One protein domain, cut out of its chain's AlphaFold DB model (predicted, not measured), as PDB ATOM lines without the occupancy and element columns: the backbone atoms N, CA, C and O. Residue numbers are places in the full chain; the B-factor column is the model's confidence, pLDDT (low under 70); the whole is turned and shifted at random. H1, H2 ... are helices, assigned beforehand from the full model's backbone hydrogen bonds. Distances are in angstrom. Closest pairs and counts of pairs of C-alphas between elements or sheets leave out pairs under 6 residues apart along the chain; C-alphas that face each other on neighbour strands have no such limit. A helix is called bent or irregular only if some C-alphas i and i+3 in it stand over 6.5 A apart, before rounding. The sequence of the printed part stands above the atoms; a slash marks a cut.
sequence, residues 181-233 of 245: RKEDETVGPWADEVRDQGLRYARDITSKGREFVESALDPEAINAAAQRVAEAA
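What this domain is: This is residues 181 to 233 of the 245 residues of an uncharacterized protein of Methylobacterium sp. Leaf399 (UniProt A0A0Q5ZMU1). Picture one long, bowed helix, H1, kinked near its beginning and meeting a short second helix, H2, in a corner at its other end; there is no packed core. H1 makes the longest axis, and H2 turns off from it at 78 degrees after a tight link. The printed part has 53 residues, with two named helices in the order H1, H2 and no named strand; the class is all helix. The whole is extended, with a radius of gyration of the C-alphas of 18.6 A and spans of 49 by 25 by 17 A.

How they stand to each other: Start with H1, residues 181 to 216, and look near residue 188, where it has a kink of 72 degrees. H1 is irregular there: C-alphas 186 and 189 are 7.4 A apart. Go on past a tight link of 2 residues to H2, residues 219 to 232. H1 and H2 are close but not clearly touching; their closest C-alphas are those of Ala 216 and Ile 222, 6.3 A apart. Their lines are about perpendicular, at 78 degrees. In H2 every O i to N i+4 pair is within hydrogen-bond range; in H1, 24 of 32 are.

Where its parts are: Find C-alpha 181 at (88.707, 126.742, 83.573); from there H1 runs to C-alpha 216 at (112.305, 106.037, 57.584), 40.8 A from first to last C-alpha. H2 begins at C-alpha 219 and ends at C-alpha 232, at (105.917, 89.261, 60.425), a length of 19.8 A.

The domain as a whole: The two C-alphas farthest apart are those of Glu 185 and Glu 231, at 50.3 A. The printed part has no cut and no long link. The mean pLDDT of the printed part is 73.6; look for values under 70 at residues 211 to 212, 214 to 217 and 219 to 233.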
ATOM      1  N   ARG A 181      88.292 125.927  82.411       77.81
ATOM      2  CA  ARG A 181      88.707 126.742  83.573       77.81
ATOM      3  C   ARG A 181      88.868 125.947  84.878       77.81
ATOM      4  O   ARG A 181      89.733 126.254  85.686       77.81
ATOM      5  N   LYS A 182      88.017 124.943  85.094       78.94
ATOM      6  CA  LYS A 182      87.987 124.150  86.332       78.94
ATOM      7  C   LYS A 182      89.143 123.143  86.422       78.94
ATOM      8  O   LYS A 182      89.536 122.737  87.511       78.94
ATOM      9  N   GLU A 183      89.672 122.767  85.266       81.88
ATOM     10  CA  GLU A 183      90.858 121.938  85.070       81.88
ATOM     11  C   GLU A 183      92.125 122.790  85.231       81.88
ATOM     12  O   GLU A 183      93.024 122.390  85.958       81.88
ATOM     13  N   ASP A 184      92.152 124.026  84.721       82.69
ATOM     14  CA  ASP A 184      93.226 124.989  85.025       82.69
ATOM     15  C   ASP A 184      93.351 125.272  86.534       82.69
ATOM     16  O   ASP A 184      94.448 125.250  87.086       82.69
ATOM     17  N   GLU A 185      92.220 125.480  87.217       81.88
ATOM     18  CA  GLU A 185      92.150 125.782  88.656       81.88
ATOM     19  C   GLU A 185      92.598 124.614  89.567       81.88
ATOM     20  O   GLU A 185      92.897 124.847  90.738       81.88
ATOM     21  N   THR A 186      92.653 123.368  89.069       83.75
ATOM     22  CA  THR A 186      92.980 122.168  89.882       83.75
ATOM     23  C   THR A 186      94.166 121.344  89.374       83.75
ATOM     24  O   THR A 186      94.873 120.740  90.179       83.75
ATOM     25  N   VAL A 187      94.403 121.326  88.064       86.00
ATOM     26  CA  VAL A 187      95.445 120.542  87.383       86.00
ATOM     27  C   VAL A 187      96.583 121.440  86.889       86.00
ATOM     28  O   VAL A 187      97.713 120.967  86.807       86.00
ATOM     29  N   GLY A 188      96.331 122.731  86.628       82.94
ATOM     30  CA  GLY A 188      97.308 123.692  86.090       82.94
ATOM     31  C   GLY A 188      98.706 123.626  86.729       82.94
ATOM     32  O   GLY A 188      99.662 123.342  86.013       82.94
ATOM     33  N   PRO A 189      98.848 123.753  88.066       84.19
ATOM     34  CA  PRO A 189     100.156 123.703  88.734       84.19
ATOM     35  C   PRO A 189     100.934 122.391  88.541       84.19
ATOM     36  O   PRO A 189     102.161 122.390  88.586       84.19
ATOM     37  N   TRP A 190     100.239 121.269  88.326       84.31
ATOM     38  CA  TRP A 190     100.859 119.977  88.017       84.31
ATOM     39  C   TRP A 190     101.152 119.838  86.517       84.31
ATOM     40  O   TRP A 190     102.217 119.356  86.136       84.31
ATOM     41  N   ALA A 191     100.234 120.308  85.668       83.62
ATOM     42  CA  ALA A 191     100.400 120.325  84.221       83.62
ATOM     43  C   ALA A 191     101.603 121.178  83.793       83.62
ATOM     44  O   ALA A 191     102.339 120.752  82.908       83.62
ATOM     45  N   ASP A 192     101.843 122.325  84.435       84.25
ATOM     46  CA  ASP A 192     102.987 123.197  84.146       84.25
ATOM     47  C   ASP A 192     104.331 122.538  84.511       84.25
ATOM     48  O   ASP A 192     105.257 122.551  83.700       84.25
ATOM     49  N   GLU A 193     104.437 121.873  85.668       84.00
ATOM     50  CA  GLU A 193     105.644 121.126  86.063       84.00
ATOM     51  C   GLU A 193     105.907 119.936  85.117       84.00
ATOM     52  O   GLU A 193     107.012 119.780  84.589       84.00
ATOM     53  N   VAL A 194     104.879 119.128  84.823       85.56
ATOM     54  CA  VAL A 194     104.977 118.005  83.871       85.56
ATOM     55  C   VAL A 194     105.332 118.498  82.467       85.56
ATOM     56  O   VAL A 194     106.151 117.879  81.784       85.56
ATOM     57  N   ARG A 195     104.774 119.633  82.036       85.62
ATOM     58  CA  ARG A 195     105.083 120.286  80.758       85.62
ATOM     59  C   ARG A 195     106.533 120.750  80.709       85.62
ATOM     60  O   ARG A 195     107.205 120.474  79.719       85.62
ATOM     61  N   ASP A 196     107.039 121.421  81.736       85.19
ATOM     62  CA  ASP A 196     108.399 121.961  81.718       85.19
ATOM     63  C   ASP A 196     109.466 120.867  81.854       85.19
ATOM     64  O   ASP A 196     110.540 120.985  81.253       85.19
ATOM     65  N   GLN A 197     109.175 119.764  82.553       84.44
ATOM     66  CA  GLN A 197     109.975 118.535  82.478       84.44
ATOM     67  C   GLN A 197     109.899 117.900  81.080       84.44
ATOM     68  O   GLN A 197     110.935 117.645  80.454       84.44
ATOM     69  N   GLY A 198     108.687 117.710  80.554       84.50
ATOM     70  CA  GLY A 198     108.428 117.098  79.252       84.50
ATOM     71  C   GLY A 198     109.086 117.845  78.091       84.50
ATOM     72  O   GLY A 198     109.718 117.220  77.246       84.50
ATOM     73  N   LEU A 199     109.049 119.180  78.083       84.75
ATOM     74  CA  LEU A 199     109.706 120.023  77.076       84.75
ATOM     75  C   LEU A 199     111.233 119.879  77.079       84.75
ATOM     76  O   LEU A 199     111.868 120.056  76.036       84.75
ATOM     77  N   ARG A 200     111.858 119.537  78.214       82.00
ATOM     78  CA  ARG A 200     113.302 119.255  78.238       82.00
ATOM     79  C   ARG A 200     113.613 117.967  77.477       82.00
ATOM     80  O   ARG A 200     114.472 118.003  76.600       82.00
ATOM     81  N   TYR A 201     112.866 116.900  77.754       80.50
ATOM     82  CA  TYR A 201     113.028 115.571  77.155       80.50
ATOM     83  C   TYR A 201     112.580 115.509  75.683       80.50
ATOM     84  O   TYR A 201     113.287 114.978  74.830       80.50
ATOM     85  N   ALA A 202     111.454 116.145  75.349       83.06
ATOM     86  CA  ALA A 202     110.901 116.177  73.997       83.06
ATOM     87  C   ALA A 202     111.854 116.814  72.974       83.06
ATOM     88  O   ALA A 202     111.847 116.409  71.816       83.06
ATOM     89  N   ARG A 203     112.701 117.775  73.373       82.06
ATOM     90  CA  ARG A 203     113.709 118.377  72.477       82.06
ATOM     91  C   ARG A 203     114.835 117.402  72.127       82.06
ATOM     92  O   ARG A 203     115.236 117.362  70.972       82.06
ATOM     93  N   ASP A 204     115.304 116.604  73.086       80.56
ATOM     94  CA  ASP A 204     116.312 115.561  72.844       80.56
ATOM     95  C   ASP A 204     115.760 114.462  71.918       80.56
ATOM     96  O   ASP A 204     116.367 114.140  70.895       80.56
ATOM     97  N   ILE A 205     114.536 113.990  72.194       80.06
ATOM     98  CA  ILE A 205     113.823 113.051  71.316       80.06
ATOM     99  C   ILE A 205     113.549 113.655  69.932       80.06
ATOM    100  O   ILE A 205     113.682 112.948  68.942       80.06
ATOM    101  N   THR A 206     113.202 114.940  69.816       81.56
ATOM    102  CA  THR A 206     112.949 115.574  68.504       81.56
ATOM    103  C   THR A 206     114.220 115.650  67.655       81.56
ATOM    104  O   THR A 206     114.143 115.488  66.439       81.56
ATOM    105  N   SER A 207     115.387 115.854  68.272       80.00
ATOM    106  CA  SER A 207     116.676 115.830  67.569       80.00
ATOM    107  C   SER A 207     117.021 114.426  67.063       80.00
ATOM    108  O   SER A 207     117.278 114.261  65.876       80.00
ATOM    109  N   LYS A 208     116.955 113.405  67.928       77.50
ATOM    110  CA  LYS A 208     117.276 112.003  67.575       77.50
ATOM    111  C   LYS A 208     116.234 111.383  66.635       77.50
ATOM    112  O   LYS A 208     116.557 110.664  65.697       77.50
ATOM    113  N   GLY A 209     114.964 111.705  66.858       77.50
ATOM    114  CA  GLY A 209     113.840 111.251  66.046       77.50
ATOM    115  C   GLY A 209     113.837 111.846  64.641       77.50
ATOM    116  O   GLY A 209     113.329 111.200  63.733       77.50
ATOM    117  N   ARG A 210     114.437 113.028  64.426       74.19
ATOM    118  CA  ARG A 210     114.602 113.612  63.088       74.19
ATOM    119  C   ARG A 210     115.409 112.702  62.170       74.19
ATOM    120  O   ARG A 210     114.934 112.377  61.095       74.19
ATOM    121  N   GLU A 211     116.576 112.260  62.623       69.81
ATOM    122  CA  GLU A 211     117.485 111.379  61.880       69.81
ATOM    123  C   GLU A 211     116.824 110.027  61.547       69.81
ATOM    124  O   GLU A 211     116.915 109.526  60.423       69.81
ATOM    125  N   PHE A 212     116.058 109.478  62.495       68.31
ATOM    126  CA  PHE A 212     115.291 108.247  62.290       68.31
ATOM    127  C   PHE A 212     114.092 108.437  61.343       68.31
ATOM    128  O   PHE A 212     113.756 107.543  60.576       68.31
ATOM    129  N   VAL A 213     113.439 109.601  61.366       74.06
ATOM    130  CA  VAL A 213     112.318 109.934  60.471       74.06
ATOM    131  C   VAL A 213     112.812 110.252  59.059       74.06
ATOM    132  O   VAL A 213     112.208 109.793  58.099       74.06
ATOM    133  N   GLU A 214     113.926 110.964  58.909       69.38
ATOM    134  CA  GLU A 214     114.530 111.285  57.607       69.38
ATOM    135  C   GLU A 214     115.064 110.024  56.897       69.38
ATOM    136  O   GLU A 214     115.024 109.968  55.673       69.38
ATOM    137  N   SER A 215     115.445 108.974  57.640       65.38
ATOM    138  CA  SER A 215     115.796 107.649  57.090       65.38
ATOM    139  C   SER A 215     114.616 106.667  56.959       65.38
ATOM    140  O   SER A 215     114.689 105.727  56.168       65.38
ATOM    141  N   ALA A 216     113.512 106.867  57.688       61.41
ATOM    142  CA  ALA A 216     112.305 106.037  57.584       61.41
ATOM    143  C   ALA A 216     111.245 106.578  56.604       61.41
ATOM    144  O   ALA A 216     110.329 105.836  56.254       61.41
ATOM    145  N   LEU A 217     111.339 107.846  56.177       56.69
ATOM    146  CA  LEU A 217     110.391 108.484  55.252       56.69
ATOM    147  C   LEU A 217     110.659 108.214  53.765       56.69
ATOM    148  O   LEU A 217     109.817 108.585  52.943       56.69
ATOM    149  N   ASP A 218     111.774 107.570  53.406       71.12
ATOM    150  CA  ASP A 218     112.003 107.119  52.029       71.12
ATOM    151  C   ASP A 218     110.811 106.253  51.565       71.12
ATOM    152  O   ASP A 218     110.437 105.313  52.277       71.12
ATOM    153  N   PRO A 219     110.189 106.513  50.399       61.06
ATOM    154  CA  PRO A 219     109.011 105.767  49.953       61.06
ATOM    155  C   PRO A 219     109.253 104.254  49.888       61.06
ATOM    156  O   PRO A 219     108.394 103.463  50.282       61.06
ATOM    157  N   GLU A 220     110.439 103.840  49.451       62.38
ATOM    158  CA  GLU A 220     110.913 102.459  49.467       62.38
ATOM    159  C   GLU A 220     111.043 101.913  50.898       62.38
ATOM    160  O   GLU A 220     110.638 100.779  51.154       62.38
ATOM    161  N   ALA A 221     111.542 102.711  51.849       63.53
ATOM    162  CA  ALA A 221     111.695 102.315  53.249       63.53
ATOM    163  C   ALA A 221     110.342 102.145  53.957       63.53
ATOM    164  O   ALA A 221     110.152 101.139  54.645       63.53
ATOM    165  N   ILE A 222     109.380 103.053  53.734       65.12
ATOM    166  CA  ILE A 222     108.003 102.931  54.246       65.12
ATOM    167  C   ILE A 222     107.355 101.652  53.704       65.12
ATOM    168  O   ILE A 222     106.815 100.859  54.477       65.12
ATOM    169  N   ASN A 223     107.434 101.414  52.389       63.16
ATOM    170  CA  ASN A 223     106.855 100.216  51.777       63.16
ATOM    171  C   ASN A 223     107.542  98.935  52.272       63.16
ATOM    172  O   ASN A 223     106.854  97.981  52.628       63.16
ATOM    173  N   ALA A 224     108.872  98.919  52.387       62.31
ATOM    174  CA  ALA A 224     109.618  97.778  52.915       62.31
ATOM    175  C   ALA A 224     109.387  97.552  54.421       62.31
ATOM    176  O   ALA A 224     109.536  96.427  54.896       62.31
ATOM    177  N   ALA A 225     109.068  98.589  55.199       62.16
ATOM    178  CA  ALA A 225     108.682  98.461  56.604       62.16
ATOM    179  C   ALA A 225     107.251  97.918  56.738       62.16
ATOM    180  O   ALA A 225     107.030  96.981  57.499       62.16
ATOM    181  N   ALA A 226     106.305  98.436  55.949       59.44
ATOM    182  CA  ALA A 226     104.937  97.926  55.890       59.44
ATOM    183  C   ALA A 226     104.891  96.457  55.428       59.44
ATOM    184  O   ALA A 226     104.177  95.654  56.024       59.44
ATOM    185  N   GLN A 227     105.702  96.087  54.430       62.50
ATOM    186  CA  GLN A 227     105.870  94.700  53.987       62.50
ATOM    187  C   GLN A 227     106.469  93.824  55.090       62.50
ATOM    188  O   GLN A 227     105.866  92.813  55.420       62.50
ATOM    189  N   ARG A 228     107.561  94.235  55.752       62.50
ATOM    190  CA  ARG A 228     108.137  93.460  56.871       62.50
ATOM    191  C   ARG A 228     107.186  93.298  58.061       62.50
ATOM    192  O   ARG A 228     107.239  92.271  58.725       62.50
ATOM    193  N   VAL A 229     106.316  94.274  58.334       60.88
ATOM    194  CA  VAL A 229     105.261  94.142  59.358       60.88
ATOM    195  C   VAL A 229     104.157  93.182  58.898       60.88
ATOM    196  O   VAL A 229     103.689  92.389  59.706       60.88
ATOM    197  N   ALA A 230     103.778  93.195  57.616       56.50
ATOM    198  CA  ALA A 230     102.819  92.239  57.060       56.50
ATOM    199  C   ALA A 230     103.375  90.800  57.019       56.50
ATOM    200  O   ALA A 230     102.682  89.872  57.414       56.50
ATOM    201  N   GLU A 231     104.636  90.617  56.622       55.47
ATOM    202  CA  GLU A 231     105.339  89.325  56.617       55.47
ATOM    203  C   GLU A 231     105.553  88.782  58.038       55.47
ATOM    204  O   GLU A 231     105.401  87.585  58.272       55.47
ATOM    205  N   ALA A 232     105.850  89.648  59.013       55.16
ATOM    206  CA  ALA A 232     105.917  89.261  60.425       55.16
ATOM    207  C   ALA A 232     104.541  88.889  61.014       55.16
ATOM    208  O   ALA A 232     104.489  88.141  61.989       55.16
ATOM    209  N   ALA A 233     103.450  89.380  60.414       48.47
ATOM    210  CA  ALA A 233     102.064  89.071  60.768       48.47
ATOM    211  C   ALA A 233     101.448  87.922  59.931       48.47
ATOM    212  O   ALA A 233     100.245  87.678  60.022       48.47
TER     213      ALA A 233